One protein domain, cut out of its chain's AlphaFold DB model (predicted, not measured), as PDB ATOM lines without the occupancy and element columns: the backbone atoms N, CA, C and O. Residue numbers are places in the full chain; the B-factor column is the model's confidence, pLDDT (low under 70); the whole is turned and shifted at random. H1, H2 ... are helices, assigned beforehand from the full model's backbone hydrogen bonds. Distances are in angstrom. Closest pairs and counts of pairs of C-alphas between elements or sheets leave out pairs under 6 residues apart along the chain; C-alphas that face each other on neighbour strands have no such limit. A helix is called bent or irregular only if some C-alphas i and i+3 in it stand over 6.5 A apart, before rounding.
ATOM      1  N   ASP A  92      25.484 -14.080   0.035       40.12
ATOM      2  CA  ASP A  92      26.885 -13.660  -0.030       40.12
ATOM      3  C   ASP A  92      27.500 -14.008  -1.392       40.12
ATOM      4  O   ASP A  92      28.141 -13.175  -2.030       40.12
ATOM      5  N   ALA A  93      27.252 -15.215  -1.905       44.41
ATOM      6  CA  ALA A  93      27.721 -15.628  -3.225       44.41
ATOM      7  C   ALA A  93      27.085 -14.793  -4.349       44.41
ATOM      8  O   ALA A  93      27.732 -14.554  -5.368       44.41
ATOM      9  N   LYS A  94      25.848 -14.310  -4.182       50.72
ATOM     10  CA  LYS A  94      25.198 -13.370  -5.116       50.72
ATOM     11  C   LYS A  94      25.841 -11.981  -5.059       50.72
ATOM     12  O   LYS A  94      26.138 -11.419  -6.111       50.72
ATOM     13  N   LEU A  95      26.141 -11.468  -3.864       44.41
ATOM     14  CA  LEU A  95      26.801 -10.174  -3.661       44.41
ATOM     15  C   LEU A  95      28.225 -10.173  -4.239       44.41
ATOM     16  O   LEU A  95      28.589  -9.281  -5.005       44.41
ATOM     17  N   TRP A  96      29.003 -11.223  -3.973       45.81
ATOM     18  CA  TRP A  96      30.357 -11.398  -4.504       45.81
ATOM     19  C   TRP A  96      30.377 -11.697  -6.003       45.81
ATOM     20  O   TRP A  96      31.236 -11.172  -6.712       45.81
ATOM     21  N   ARG A  97      29.397 -12.450  -6.525       50.00
ATOM     22  CA  ARG A  97      29.183 -12.553  -7.975       50.00
ATOM     23  C   ARG A  97      28.845 -11.200  -8.569       50.00
ATOM     24  O   ARG A  97      29.323 -10.942  -9.654       50.00
ATOM     25  N   GLY A  98      28.094 -10.338  -7.890       48.50
ATOM     26  CA  GLY A  98      27.845  -8.961  -8.312       48.50
ATOM     27  C   GLY A  98      29.125  -8.124  -8.340       48.50
ATOM     28  O   GLY A  98      29.367  -7.428  -9.324       48.50
ATOM     29  N   ILE A  99      29.966  -8.213  -7.302       50.59
ATOM     30  CA  ILE A  99      31.278  -7.538  -7.204       50.59
ATOM     31  C   ILE A  99      32.211  -7.971  -8.344       50.59
ATOM     32  O   ILE A  99      32.854  -7.129  -8.972       50.59
ATOM     33  N   LEU A 100      32.216  -9.268  -8.654       51.16
ATOM     34  CA  LEU A 100      33.084  -9.908  -9.642       51.16
ATOM     35  C   LEU A 100      32.410 -10.132 -11.015       51.16
ATOM     36  O   LEU A 100      33.047 -10.668 -11.917       51.16
ATOM     37  N   HIS A 101      31.167  -9.667 -11.222       45.31
ATOM     38  CA  HIS A 101      30.415  -9.742 -12.497       45.31
ATOM     39  C   HIS A 101      30.941  -8.791 -13.575       45.31
ATOM     40  O   HIS A 101      30.360  -8.643 -14.652       45.31
ATOM     41  N   LEU A 102      32.070  -8.150 -13.305       43.31
ATOM     42  CA  LEU A 102      32.879  -7.498 -14.310       43.31
ATOM     43  C   LEU A 102      33.251  -8.535 -15.358       43.31
ATOM     44  O   LEU A 102      34.108  -9.381 -15.112       43.31
ATOM     45  N   LYS A 103      32.551  -8.478 -16.499       45.34
ATOM     46  CA  LYS A 103      32.781  -9.270 -17.713       45.34
ATOM     47  C   LYS A 103      34.292  -9.419 -17.946       45.34
ATOM     48  O   LYS A 103      34.926  -8.501 -18.459       45.34
ATOM     49  N   GLY A 104      34.864 -10.533 -17.482       44.38
ATOM     50  CA  GLY A 104      36.313 -10.763 -17.431       44.38
ATOM     51  C   GLY A 104      36.825 -11.585 -16.235       44.38
ATOM     52  O   GLY A 104      37.867 -12.216 -16.363       44.38
ATOM     53  N   LEU A 105      36.117 -11.632 -15.095       47.69
ATOM     54  CA  LEU A 105      36.568 -12.328 -13.865       47.69
ATOM     55  C   LEU A 105      35.857 -13.670 -13.578       47.69
ATOM     56  O   LEU A 105      36.089 -14.286 -12.539       47.69
ATOM     57  N   GLN A 106      35.001 -14.148 -14.485       45.91
ATOM     58  CA  GLN A 106      33.969 -15.151 -14.179       45.91
ATOM     59  C   GLN A 106      34.392 -16.632 -14.147       45.91
ATOM     60  O   GLN A 106      33.527 -17.487 -14.016       45.91
ATOM     61  N   SER A 107      35.678 -16.982 -14.204       47.53
ATOM     62  CA  SER A 107      36.051 -18.397 -14.415       47.53
ATOM     63  C   SER A 107      36.881 -19.063 -13.320       47.53
ATOM     64  O   SER A 107      37.372 -20.163 -13.547       47.53
ATOM     65  N   CYS A 108      37.076 -18.476 -12.133       51.44
ATOM     66  CA  CYS A 108      37.924 -19.133 -11.129       51.44
ATOM     67  C   CYS A 108      37.338 -19.098  -9.714       51.44
ATOM     68  O   CYS A 108      37.348 -18.056  -9.060       51.44
ATOM     69  N   SER A 109      36.975 -20.274  -9.186       56.09
ATOM     70  CA  SER A 109      36.761 -20.492  -7.744       56.09
ATOM     71  C   SER A 109      37.945 -19.985  -6.905       56.09
ATOM     72  O   SER A 109      37.768 -19.528  -5.782       56.09
ATOM     73  N   ILE A 110      39.149 -19.982  -7.484       58.34
ATOM     74  CA  ILE A 110      40.381 -19.456  -6.890       58.34
ATOM     75  C   ILE A 110      40.302 -17.939  -6.668       58.34
ATOM     76  O   ILE A 110      40.632 -17.485  -5.580       58.34
ATOM     77  N   LEU A 111      39.806 -17.153  -7.636       60.06
ATOM     78  CA  LEU A 111      39.617 -15.701  -7.458       60.06
ATOM     79  C   LEU A 111      38.634 -15.409  -6.338       60.06
ATOM     80  O   LEU A 111      38.893 -14.560  -5.494       60.06
ATOM     81  N   PHE A 112      37.526 -16.145  -6.323       59.88
ATOM     82  CA  PHE A 112      36.527 -16.022  -5.277       59.88
ATOM     83  C   PHE A 112      37.128 -16.329  -3.898       59.88
ATOM     84  O   PHE A 112      36.944 -15.551  -2.972       59.88
ATOM     85  N   ARG A 113      37.914 -17.406  -3.767       62.38
ATOM     86  CA  ARG A 113      38.573 -17.771  -2.502       62.38
ATOM     87  C   ARG A 113      39.603 -16.739  -2.046       62.38
ATOM     88  O   ARG A 113      39.596 -16.388  -0.875       62.38
ATOM     89  N   VAL A 114      40.447 -16.239  -2.952       64.56
ATOM     90  CA  VAL A 114      41.463 -15.219  -2.640       64.56
ATOM     91  C   VAL A 114      40.800 -13.921  -2.187       64.56
ATOM     92  O   VAL A 114      41.124 -13.407  -1.125       64.56
ATOM     93  N   VAL A 115      39.820 -13.427  -2.946       67.62
ATOM     94  CA  VAL A 115      39.105 -12.188  -2.611       67.62
ATOM     95  C   VAL A 115      38.371 -12.331  -1.281       67.62
ATOM     96  O   VAL A 115      38.509 -11.465  -0.423       67.62
ATOM     97  N   VAL A 116      37.623 -13.421  -1.082       66.19
ATOM     98  CA  VAL A 116      36.853 -13.646   0.150       66.19
ATOM     99  C   VAL A 116      37.766 -13.746   1.368       66.19
ATOM    100  O   VAL A 116      37.453 -13.138   2.386       66.19
ATOM    101  N   GLU A 117      38.885 -14.464   1.280       68.75
ATOM    102  CA  GLU A 117      39.793 -14.637   2.417       68.75
ATOM    103  C   GLU A 117      40.497 -13.326   2.776       68.75
ATOM    104  O   GLU A 117      40.473 -12.890   3.925       68.75
ATOM    105  N   THR A 118      41.034 -12.628   1.776       68.25
ATOM    106  CA  THR A 118      41.717 -11.350   1.983       68.25
ATOM    107  C   THR A 118      40.758 -10.269   2.492       68.25
ATOM    108  O   THR A 118      41.137  -9.418   3.299       68.25
ATOM    109  N   TRP A 119      39.498 -10.288   2.051       71.94
ATOM    110  CA  TRP A 119      38.518  -9.268   2.426       71.94
ATOM    111  C   TRP A 119      37.750  -9.602   3.698       71.94
ATOM    112  O   TRP A 119      37.280  -8.675   4.351       71.94
ATOM    113  N   ARG A 120      37.660 -10.872   4.110       69.25
ATOM    114  CA  ARG A 120      37.034 -11.273   5.382       69.25
ATOM    115  C   ARG A 120      37.631 -10.569   6.590       69.25
ATOM    116  O   ARG A 120      36.915 -10.261   7.535       69.25
ATOM    117  N   HIS A 121      38.928 -10.293   6.538       69.19
ATOM    118  CA  HIS A 121      39.649  -9.597   7.600       69.19
ATOM    119  C   HIS A 121      39.572  -8.069   7.488       69.19
ATOM    120  O   HIS A 121      40.095  -7.358   8.343       69.19
ATOM    121  N   SER A 122      38.922  -7.550   6.447       70.50
ATOM    122  CA  SER A 122      38.803  -6.125   6.190       70.50
ATOM    123  C   SER A 122      37.419  -5.607   6.572       70.50
ATOM    124  O   SER A 122      36.388  -6.140   6.158       70.50
ATOM    125  N   ASN A 123      37.380  -4.472   7.273       73.12
ATOM    126  CA  ASN A 123      36.136  -3.759   7.598       73.12
ATOM    127  C   ASN A 123      35.364  -3.284   6.344       73.12
ATOM    128  O   ASN A 123      34.236  -2.800   6.449       73.12
ATOM    129  N   LEU A 124      35.962  -3.430   5.155       70.00
ATOM    130  CA  LEU A 124      35.413  -3.017   3.868       70.00
ATOM    131  C   LEU A 124      34.232  -3.877   3.394       70.00
ATOM    132  O   LEU A 124      33.461  -3.404   2.569       70.00
ATOM    133  N   VAL A 125      34.019  -5.090   3.920       71.56
ATOM    134  CA  VAL A 125      32.913  -5.974   3.481       71.56
ATOM    135  C   VAL A 125      31.539  -5.325   3.666       71.56
ATOM    136  O   VAL A 125      30.692  -5.383   2.776       71.56
ATOM    137  N   ASN A 126      31.320  -4.641   4.791       74.38
ATOM    138  CA  ASN A 126      30.036  -3.994   5.065       74.38
ATOM    139  C   ASN A 126      29.761  -2.792   4.151       74.38
ATOM    140  O   ASN A 126      28.606  -2.409   3.989       74.38
ATOM    141  N   LEU A 127      30.794  -2.230   3.518       72.12
ATOM    142  CA  LEU A 127      30.663  -1.082   2.622       72.12
ATOM    143  C   LEU A 127      30.085  -1.464   1.260       72.12
ATOM    144  O   LEU A 127      29.639  -0.583   0.543       72.12
ATOM    145  N   PHE A 128      30.041  -2.747   0.901       73.38
ATOM    146  CA  PHE A 128      29.450  -3.183  -0.369       73.38
ATOM    147  C   PHE A 128      27.949  -3.461  -0.283       73.38
ATOM    148  O   PHE A 128      27.302  -3.658  -1.314       73.38
ATOM    149  N   LYS A 129      27.368  -3.431   0.923       76.12
ATOM    150  CA  LYS A 129      25.918  -3.539   1.116       76.12
ATOM    151  C   LYS A 129      25.250  -2.284   0.542       76.12
ATOM    152  O   LYS A 129      25.317  -1.212   1.134       76.12
ATOM    153  N   GLY A 130      24.640  -2.420  -0.637       77.44
ATOM    154  CA  GLY A 130      23.999  -1.321  -1.371       77.44
ATOM    155  C   GLY A 130      24.850  -0.690  -2.479       77.44
ATOM    156  O   GLY A 130      24.445   0.320  -3.051       77.44
ATOM    157  N   ALA A 131      26.012  -1.267  -2.802       79.75
ATOM    158  CA  ALA A 131      26.787  -0.829  -3.956       79.75
ATOM    159  C   ALA A 131      26.054  -1.189  -5.270       79.75
ATOM    160  O   ALA A 131      25.554  -2.314  -5.382       79.75
ATOM    161  N   PRO A 132      26.034  -0.299  -6.284       81.06
ATOM    162  CA  PRO A 132      25.458  -0.598  -7.596       81.06
ATOM    163  C   PRO A 132      26.037  -1.886  -8.185       81.06
ATOM    164  O   PRO A 132      27.226  -2.172  -8.004       81.06
ATOM    165  N   VAL A 133      25.209  -2.673  -8.876       77.12
ATOM    166  CA  VAL A 133      25.620  -3.951  -9.490       77.12
ATOM    167  C   VAL A 133      25.754  -3.898 -11.004       77.12
ATOM    168  O   VAL A 133      26.325  -4.816 -11.588       77.12
ATOM    169  N   ASP A 134      25.311  -2.804 -11.614       75.12
ATOM    170  CA  ASP A 134      25.113  -2.705 -13.057       75.12
ATOM    171  C   ASP A 134      26.430  -2.561 -13.832       75.12
ATOM    172  O   ASP A 134      26.616  -3.172 -14.888       75.12
ATOM    173  N   SER A 135      27.396  -1.801 -13.301       81.06
ATOM    174  CA  SER A 135      28.701  -1.631 -13.940       81.06
ATOM    175  C   SER A 135      29.849  -1.387 -12.960       81.06
ATOM    176  O   SER A 135      29.667  -0.863 -11.859       81.06
ATOM    177  N   PHE A 136      31.082  -1.703 -13.396       75.50
ATOM    178  CA  PHE A 136      32.290  -1.347 -12.637       75.50
ATOM    179  C   PHE A 136      32.342   0.133 -12.331       75.50
ATOM    180  O   PHE A 136      32.702   0.528 -11.233       75.50
ATOM    181  N   LYS A 137      32.044   0.937 -13.353       77.62
ATOM    182  CA  LYS A 137      32.254   2.371 -13.335       77.62
ATOM    183  C   LYS A 137      31.336   3.002 -12.302       77.62
ATOM    184  O   LYS A 137      31.815   3.746 -11.460       77.62
ATOM    185  N   GLU A 138      30.053   2.653 -12.321       76.69
ATOM    186  CA  GLU A 138      29.088   3.150 -11.337       76.69
ATOM    187  C   GLU A 138      29.422   2.668  -9.932       76.69
ATOM    188  O   GLU A 138      29.390   3.461  -8.997       76.69
ATOM    189  N   ARG A 139      29.827   1.402  -9.777       81.25
ATOM    190  CA  ARG A 139      30.269   0.893  -8.477       81.25
ATOM    191  C   ARG A 139      31.519   1.609  -7.967       81.25
ATOM    192  O   ARG A 139      31.579   1.957  -6.795       81.25
ATOM    193  N   TRP A 140      32.514   1.822  -8.821       82.81
ATOM    194  CA  TRP A 140      33.760   2.488  -8.462       82.81
ATOM    195  C   TRP A 140      33.514   3.954  -8.110       82.81
ATOM    196  O   TRP A 140      33.931   4.394  -7.047       82.81
ATOM    197  N   SER A 141      32.740   4.683  -8.918       82.25
ATOM    198  CA  SER A 141      32.324   6.052  -8.597       82.25
ATOM    199  C   SER A 141      31.489   6.125  -7.313       82.25
ATOM    200  O   SER A 141      31.635   7.058  -6.527       82.25
ATOM    201  N   TRP A 142      30.644   5.125  -7.050       88.00
ATOM    202  CA  TRP A 142      29.919   5.023  -5.787       88.00
ATOM    203  C   TRP A 142      30.876   4.827  -4.605       88.00
ATOM    204  O   TRP A 142      30.771   5.554  -3.620       88.00
ATOM    205  N   LEU A 143      31.853   3.923  -4.712       83.12
ATOM    206  CA  LEU A 143      32.882   3.720  -3.686       83.12
ATOM    207  C   LEU A 143      33.705   4.990  -3.459       83.12
ATOM    208  O   LEU A 143      33.930   5.364  -2.311       83.12
ATOM    209  N   GLU A 144      34.092   5.688  -4.529       85.50
ATOM    210  CA  GLU A 144      34.793   6.975  -4.456       85.50
ATOM    211  C   GLU A 144      33.998   8.021  -3.665       85.50
ATOM    212  O   GLU A 144      34.583   8.804  -2.922       85.50
ATOM    213  N   SER A 145      32.664   7.996  -3.763       89.94
ATOM    214  CA  SER A 145      31.787   8.899  -3.008       89.94
ATOM    215  C   SER A 145      31.632   8.541  -1.523       89.94
ATOM    216  O   SER A 145      31.208   9.384  -0.732       89.94
ATOM    217  N   LYS A 146      31.929   7.294  -1.131       88.12
ATOM    218  CA  LYS A 146      31.695   6.775   0.231       88.12
ATOM    219  C   LYS A 146      32.970   6.584   1.042       88.12
ATOM    220  O   LYS A 146      32.921   6.646   2.269       88.12
ATOM    221  N   LEU A 147      34.090   6.323   0.381       85.56
ATOM    222  CA  LEU A 147      35.340   5.937   1.019       85.56
ATOM    223  C   LEU A 147      36.337   7.089   1.059       85.56
ATOM    224  O   LEU A 147      36.417   7.922   0.158       85.56
ATOM    225  N   LYS A 148      37.169   7.102   2.103       89.00
ATOM    226  CA  LYS A 148      38.323   7.999   2.137       89.00
ATOM    227  C   LYS A 148      39.328   7.550   1.085       89.00
ATOM    228  O   LYS A 148      39.487   6.365   0.806       89.00
ATOM    229  N   VAL A 149      40.103   8.505   0.576       86.00
ATOM    230  CA  VAL A 149      41.145   8.241  -0.428       86.00
ATOM    231  C   VAL A 149      42.142   7.168   0.035       86.00
ATOM    232  O   VAL A 149      42.622   6.394  -0.788       86.00
ATOM    233  N   LYS A 150      42.447   7.086   1.340       85.31
ATOM    234  CA  LYS A 150      43.298   6.020   1.895       85.31
ATOM    235  C   LYS A 150      42.670   4.639   1.677       85.31
ATOM    236  O   LYS A 150      43.311   3.771   1.097       85.31
ATOM    237  N   ASP A 151      41.409   4.483   2.066       83.81
ATOM    238  CA  ASP A 151      40.688   3.212   1.989       83.81
ATOM    239  C   ASP A 151      40.467   2.778   0.534       83.81
ATOM    240  O   ASP A 151      40.614   1.601   0.220       83.81
ATOM    241  N   LEU A 152      40.217   3.723  -0.383       85.19
ATOM    242  CA  LEU A 152      40.132   3.455  -1.828       85.19
ATOM    243  C   LEU A 152      41.436   2.917  -2.409       85.19
ATOM    244  O   LEU A 152      41.420   2.033  -3.262       85.19
ATOM    245  N   ARG A 153      42.578   3.442  -1.955       86.50
ATOM    246  CA  ARG A 153      43.888   2.954  -2.397       86.50
ATOM    247  C   ARG A 153      44.158   1.557  -1.867       86.50
ATOM    248  O   ARG A 153      44.600   0.714  -2.638       86.50
ATOM    249  N   THR A 154      43.862   1.303  -0.592       83.69
ATOM    250  CA  THR A 154      43.957  -0.043  -0.016       83.69
ATOM    251  C   THR A 154      43.046  -1.007  -0.767       83.69
ATOM    252  O   THR A 154      43.496  -2.070  -1.175       83.69
ATOM    253  N   LEU A 155      41.805  -0.614  -1.052       83.50
ATOM    254  CA  LEU A 155      40.871  -1.408  -1.843       83.50
ATOM    255  C   LEU A 155      41.431  -1.729  -3.237       83.50
ATOM    256  O   LEU A 155      41.438  -2.888  -3.643       83.50
ATOM    257  N   GLY A 156      41.953  -0.724  -3.945       84.75
ATOM    258  CA  GLY A 156      42.606  -0.914  -5.240       84.75
ATOM    259  C   GLY A 156      43.817  -1.850  -5.163       84.75
ATOM    260  O   GLY A 156      43.987  -2.697  -6.038       84.75
ATOM    261  N   ALA A 157      44.613  -1.756  -4.094       85.50
ATOM    262  CA  ALA A 157      45.746  -2.646  -3.841       85.50
ATOM    263  C   ALA A 157      45.294  -4.101  -3.666       85.50
ATOM    264  O   ALA A 157      45.864  -4.993  -4.284       85.50
ATOM    265  N   LEU A 158      44.235  -4.336  -2.888       83.62
ATOM    266  CA  LEU A 158      43.677  -5.672  -2.665       83.62
ATOM    267  C   LEU A 158      43.038  -6.258  -3.933       83.62
ATOM    268  O   LEU A 158      43.123  -7.461  -4.177       83.62
ATOM    269  N   MET A 159      42.406  -5.422  -4.762       82.94
ATOM    270  CA  MET A 159      41.891  -5.846  -6.068       82.94
ATOM    271  C   MET A 159      43.026  -6.251  -7.014       82.94
ATOM    272  O   MET A 159      42.922  -7.270  -7.701       82.94
ATOM    273  N   TRP A 160      44.113  -5.477  -7.034       82.56
ATOM    274  CA  TRP A 160      45.305  -5.803  -7.813       82.56
ATOM    275  C   TRP A 160      45.977  -7.084  -7.317       82.56
ATOM    276  O   TRP A 160      46.279  -7.958  -8.125       82.56
ATOM    277  N   ASP A 161      46.149  -7.224  -6.002       86.12
ATOM    278  CA  ASP A 161      46.666  -8.430  -5.356       86.12
ATOM    279  C   ASP A 161      45.860  -9.672  -5.752       86.12
ATOM    280  O   ASP A 161      46.418 -10.674  -6.190       86.12
ATOM    281  N   SER A 162      44.530  -9.576  -5.713       81.62
ATOM    282  CA  SER A 162      43.642 -10.677  -6.096       81.62
ATOM    283  C   SER A 162      43.844 -11.104  -7.556       81.62
ATOM    284  O   SER A 162      43.899 -12.298  -7.867       81.62
ATOM    285  N   TRP A 163      43.995 -10.136  -8.465       83.44
ATOM    286  CA  TRP A 163      44.302 -10.398  -9.872       83.44
ATOM    287  C   TRP A 163      45.703 -10.999 -10.059       83.44
ATOM    288  O   TRP A 163      45.860 -11.977 -10.796       83.44
ATOM    289  N   PHE A 164      46.709 -10.462  -9.366       85.06
ATOM    290  CA  PHE A 164      48.088 -10.947  -9.392       85.06
ATOM    291  C   PHE A 164      48.181 -12.393  -8.895       85.06
ATOM    292  O   PHE A 164      48.700 -13.257  -9.605       85.06
ATOM    293  N   CYS A 165      47.607 -12.673  -7.724       84.12
ATOM    294  CA  CYS A 165      47.561 -13.999  -7.123       84.12
ATOM    295  C   CYS A 165      46.888 -15.011  -8.055       84.12
ATOM    296  O   CYS A 165      47.415 -16.104  -8.263       84.12
ATOM    297  N   ARG A 166      45.772 -14.642  -8.698       82.00
ATOM    298  CA  ARG A 166      45.139 -15.504  -9.704       82.00
ATOM    299  C   ARG A 166      46.067 -15.796 -10.873       82.00
ATOM    300  O   ARG A 166      46.155 -16.944 -11.294       82.00
ATOM    301  N   ASN A 167      46.741 -14.788 -11.416       82.12
ATOM    302  CA  ASN A 167      47.633 -14.995 -12.554       82.12
ATOM    303  C   ASN A 167      48.810 -15.903 -12.200       82.12
ATOM    304  O   ASN A 167      49.163 -16.762 -13.000       82.12
ATOM    305  N   LYS A 168      49.364 -15.776 -10.994       83.94
ATOM    306  CA  LYS A 168      50.422 -16.665 -10.506       83.94
ATOM    307  C   LYS A 168      49.968 -18.116 -10.377       83.94
ATOM    308  O   LYS A 168      50.667 -19.013 -10.839       83.94
ATOM    309  N   VAL A 169      48.770 -18.350  -9.848       79.69
ATOM    310  CA  VAL A 169      48.213 -19.707  -9.769       79.69
ATOM    311  C   VAL A 169      47.927 -20.270 -11.165       79.69
ATOM    312  O   VAL A 169      48.295 -21.402 -11.453       79.69
ATOM    313  N   VAL A 170      47.301 -19.490 -12.050       76.75
ATOM    314  CA  VAL A 170      46.856 -19.975 -13.370       76.75
ATOM    315  C   VAL A 170      48.016 -20.183 -14.341       76.75
ATOM    316  O   VAL A 170      48.033 -21.179 -15.054       76.75
ATOM    317  N   PHE A 171      48.964 -19.250 -14.397       78.00
ATOM    318  CA  PHE A 171      50.011 -19.252 -15.422       78.00
ATOM    319  C   PHE A 171      51.359 -19.771 -14.924       78.00
ATOM    320  O   PHE A 171      52.202 -20.127 -15.739       78.00
ATOM    321  N   SER A 172      51.587 -19.802 -13.609       81.75
ATOM    322  CA  SER A 172      52.854 -20.265 -13.024       81.75
ATOM    323  C   SER A 172      52.684 -21.475 -12.105       81.75
ATOM    324  O   SER A 172      53.682 -21.979 -11.602       81.75
ATOM    325  N   ASN A 173      51.446 -21.941 -11.880       81.88
ATOM    326  CA  ASN A 173      51.112 -23.011 -10.931       81.88
ATOM    327  C   ASN A 173      51.713 -22.785  -9.525       81.88
ATOM    328  O   ASN A 173      52.058 -23.723  -8.808       81.88
ATOM    329  N   GLU A 174      51.867 -21.516  -9.137       85.44
ATOM    330  CA  GLU A 174      52.530 -21.113  -7.898       85.44
ATOM    331  C   GLU A 174      51.503 -21.020  -6.760       85.44
ATOM    332  O   GLU A 174      50.478 -20.342  -6.882       85.44
ATOM    333  N   ARG A 175      51.764 -21.699  -5.634       84.00
ATOM    334  CA  ARG A 175      50.932 -21.585  -4.428       84.00
ATOM    335  C   ARG A 175      51.416 -20.413  -3.584       84.00
ATOM    336  O   ARG A 175      52.503 -20.459  -3.022       84.00
ATOM    337  N   LEU A 176      50.584 -19.384  -3.475       85.25
ATOM    338  CA  LEU A 176      50.881 -18.179  -2.705       85.25
ATOM    339  C   LEU A 176      50.120 -18.167  -1.381       85.25
ATOM    340  O   LEU A 176      48.972 -18.606  -1.305       85.25
ATOM    341  N   ASN A 177      50.737 -17.589  -0.350       87.38
ATOM    342  CA  ASN A 177      50.018 -17.186   0.854       87.38
ATOM    343  C   ASN A 177      49.340 -15.835   0.595       87.38
ATOM    344  O   ASN A 177      49.941 -14.778   0.785       87.38
ATOM    345  N   TYR A 178      48.090 -15.883   0.137       84.94
ATOM    346  CA  TYR A 178      47.338 -14.715  -0.330       84.94
ATOM    347  C   TYR A 178      47.245 -13.584   0.702       84.94
ATOM    348  O   TYR A 178      47.313 -12.415   0.342       84.94
ATOM    349  N   VAL A 179      47.165 -13.922   1.991       85.19
ATOM    350  CA  VAL A 179      47.083 -12.934   3.073       85.19
ATOM    351  C   VAL A 179      48.391 -12.149   3.195       85.19
ATOM    352  O   VAL A 179      48.368 -10.923   3.298       85.19
ATOM    353  N   LEU A 180      49.542 -12.827   3.136       86.50
ATOM    354  CA  LEU A 180      50.845 -12.157   3.197       86.50
ATOM    355  C   LEU A 180      51.092 -11.271   1.972       86.50
ATOM    356  O   LEU A 180      51.606 -10.162   2.116       86.50
ATOM    357  N   VAL A 181      50.697 -11.731   0.781       88.94
ATOM    358  CA  VAL A 181      50.837 -10.940  -0.450       88.94
ATOM    359  C   VAL A 181      49.959  -9.684  -0.377       88.94
ATOM    360  O   VAL A 181      50.448  -8.580  -0.625       88.94
ATOM    361  N   ALA A 182      48.715  -9.813   0.089       87.00
ATOM    362  CA  ALA A 182      47.809  -8.691   0.311       87.00
ATOM    363  C   ALA A 182      48.358  -7.652   1.300       87.00
ATOM    364  O   ALA A 182      48.317  -6.450   1.023       87.00
ATOM    365  N   ILE A 183      48.902  -8.103   2.440       86.00
ATOM    366  CA  ILE A 183      49.564  -7.231   3.425       86.00
ATOM    367  C   ILE A 183      50.741  -6.499   2.769       86.00
ATOM    368  O   ILE A 183      50.887  -5.288   2.945       86.00
ATOM    369  N   GLY A 184      51.543  -7.212   1.973       89.88
ATOM    370  CA  GLY A 184      52.656  -6.642   1.216       89.88
ATOM    371  C   GLY A 184      52.213  -5.531   0.262       89.88
ATOM    372  O   GLY A 184      52.771  -4.435   0.300       89.88
ATOM    373  N   PHE A 185      51.172  -5.761  -0.544       88.12
ATOM    374  CA  PHE A 185      50.634  -4.741  -1.452       88.12
ATOM    375  C   PHE A 185      50.041  -3.539  -0.713       88.12
ATOM    376  O   PHE A 185      50.279  -2.399  -1.117       88.12
ATOM    377  N   ALA A 186      49.300  -3.764   0.375       86.19
ATOM    378  CA  ALA A 186      48.752  -2.680   1.186       86.19
ATOM    379  C   ALA A 186      49.871  -1.797   1.762       86.19
ATOM    380  O   ALA A 186      49.811  -0.570   1.640       86.19
ATOM    381  N   ARG A 187      50.928  -2.415   2.304       89.06
ATOM    382  CA  ARG A 187      52.111  -1.717   2.820       89.06
ATOM    383  C   ARG A 187      52.852  -0.953   1.723       89.06
ATOM    384  O   ARG A 187      53.180   0.214   1.915       89.06
ATOM    385  N   LEU A 188      53.050  -1.565   0.557       88.00
ATOM    386  CA  LEU A 188      53.727  -0.933  -0.580       88.00
ATOM    387  C   LEU A 188      52.996   0.332  -1.054       88.00
ATOM    388  O   LEU A 188      53.626   1.333  -1.400       88.00
ATOM    389  N   VAL A 189      51.662   0.330  -1.026       88.12
ATOM    390  CA  VAL A 189      50.856   1.514  -1.348       88.12
ATOM    391  C   VAL A 189      51.016   2.621  -0.303       88.12
ATOM    392  O   VAL A 189      51.094   3.796  -0.680       88.12
ATOM    393  N   GLU A 190      51.088   2.285   0.986       87.06
ATOM    394  CA  GLU A 190      51.357   3.261   2.049       87.06
ATOM    395  C   GLU A 190      52.761   3.867   1.920       87.06
ATOM    396  O   GLU A 190      52.896   5.092   1.867       87.06
ATOM    397  N   GLU A 191      53.784   3.026   1.755       88.25
ATOM    398  CA  GLU A 191      55.175   3.449   1.563       88.25
ATOM    399  C   GLU A 191      55.321   4.354   0.336       88.25
ATOM    400  O   GLU A 191      55.951   5.413   0.408       88.25
ATOM    401  N   HIS A 192      54.669   4.006  -0.777       86.94
ATOM    402  CA  HIS A 192      54.661   4.841  -1.975       86.94
ATOM    403  C   HIS A 192      53.979   6.197  -1.731       86.94
ATOM    404  O   HIS A 192      54.438   7.227  -2.232       86.94
ATOM    405  N   CYS A 193      52.893   6.240  -0.954       85.06
ATOM    406  CA  CYS A 193      52.245   7.502  -0.595       85.06
ATOM    407  C   CYS A 193      53.173   8.402   0.230       85.06
ATOM    408  O   CYS A 193      53.230   9.607  -0.024       85.06
ATOM    409  N   ASP A 194      53.897   7.843   1.195       85.31
ATOM    410  CA  ASP A 194      54.822   8.602   2.036       85.31
ATOM    411  C   ASP A 194      56.070   9.044   1.276       85.31
ATOM    412  O   ASP A 194      56.496  10.194   1.406       85.31
ATOM    413  N   TYR A 195      56.605   8.180   0.415       87.44
ATOM    414  CA  TYR A 195      57.659   8.542  -0.522       87.44
ATOM    415  C   TYR A 195      57.227   9.705  -1.419       87.44
ATOM    416  O   TYR A 195      57.929  10.713  -1.503       87.44
ATOM    417  N   LYS A 196      56.034   9.621  -2.026       81.00
ATOM    418  CA  LYS A 196      55.502  10.683  -2.884       81.00
ATOM    419  C   LYS A 196      55.446  12.015  -2.144       81.00
ATOM    420  O   LYS A 196      55.927  12.995  -2.694       81.00
ATOM    421  N   LYS A 197      54.947  12.051  -0.901       83.88
ATOM    422  CA  LYS A 197      54.933  13.279  -0.081       83.88
ATOM    423  C   LYS A 197      56.336  13.865   0.079       83.88
ATOM    424  O   LYS A 197      56.509  15.056  -0.145       83.88
ATOM    425  N   LYS A 198      57.331  13.036   0.419       85.94
ATOM    426  CA  LYS A 198      58.726  13.472   0.613       85.94
ATOM    427  C   LYS A 198      59.344  14.044  -0.665       85.94
ATOM    428  O   LYS A 198      60.063  15.029  -0.592       85.94
ATOM    429  N   VAL A 199      59.047  13.453  -1.821       83.50
ATOM    430  CA  VAL A 199      59.599  13.897  -3.111       83.50
ATOM    431  C   VAL A 199      58.860  15.110  -3.676       83.50
ATOM    432  O   VAL A 199      59.479  15.969  -4.294       83.50
ATOM    433  N   THR A 200      57.545  15.215  -3.467       78.88
ATOM    434  CA  THR A 200      56.763  16.368  -3.943       78.88
ATOM    435  C   THR A 200      56.885  17.586  -3.032       78.88
ATOM    436  O   THR A 200      56.757  18.709  -3.508       78.88
ATOM    437  N   CYS A 201      57.152  17.392  -1.737       59.91
ATOM    438  CA  CYS A 201      57.497  18.473  -0.817       59.91
ATOM    439  C   CYS A 201      58.982  18.819  -0.956       59.91
ATOM    440  O   CYS A 201      59.783  18.566  -0.063       59.91
TER     441      CYS A 201
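AT A GLANCE: This is residues 92 to 201 of the 271 residues of an uncharacterized protein of Chenopodium quinoa (UniProt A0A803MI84). Two long helices, H5 and H6, cross steeply, and H2 packs on the side of H5 and on the first residues of H6. The shorter helices H1, H3 and H4 gather loosely on the side of H5 away from most of H6, while residues 194 to 201, of which 194 to 200 belong to H6, stick out as an arm. The printed part has 110 residues, with six named helices in the order H1 to H6 and no named strand, so the class is all helix. It is compact, with a radius of gyration of the C-alphas of 14.7 A, and spans 44 by 35 by 23 A.

IN THESE COORDINATES: Begin with H5, residues 149 to 172, the longest helix: find C-alpha 149 at (41.145, 8.241, -0.428) and go 33.3 A to C-alpha 172 at (52.854, -20.265, -13.024). H6, residues 178 to 200, runs 32.7 A and ends at C-alpha 200, at (56.763, 16.368, -3.943). Look next at H2, residues 109 to 120, 16.0 A long, and H4, residues 136 to 146, 15.2 A long. H1, residues 92 to 100, starts at C-alpha 92, at (26.885, -13.660, -0.030), and is 12.0 A long. H3, residues 123 to 128, is 10.4 A long and irregular, but only just: C-alphas 123 and 126 are 6.6 A apart.

HOW THE PARTS SIT: H5 and H6 touch, the closest C-alphas being those of Thr 154 and Ala 186 at 5.6 A; they run opposite ways at a steep tilt of 48 degrees. H5 touches H2 with residues 158 to 166 alone, closest at the C-alphas of Val 115 and Ser 162, 5.9 A, at a shallow tilt of 31 degrees, opposite ways. Residues 114 to 118 of H2 touch residues 178 to 182 of H6, closest at the C-alphas of Thr 118 and Val 179, 5.7 A, at a steep tilt of 62 degrees. With 1 of these 3 tilts shallow, the helix packing is mostly crossed, but only just. H4 is close to H5 but not clearly touching, with the C-alphas of Glu 144 and Leu 152 closest at 6.9 A. H1 is close to H2 but not clearly touching, about perpendicular at 76 degrees, with the C-alphas of Trp 96 and Phe 112 closest at 7.7 A. H3 is near H1 and near H4. In H1, H2, H4, H5 and H6 every O i to N i+4 pair is within hydrogen-bond range; in H3 0 of 2 are, beside 2 of 3 O i to N i+3 pairs.

THE WHOLE: Look for the two C-alphas farthest apart at Lys 94 and Cys 201, 45.6 A. The printed part has no cut, and no link is long. The mean pLDDT of the printed part is 74.9; residues 92 to 118, 120 to 121 and 201 are under 70.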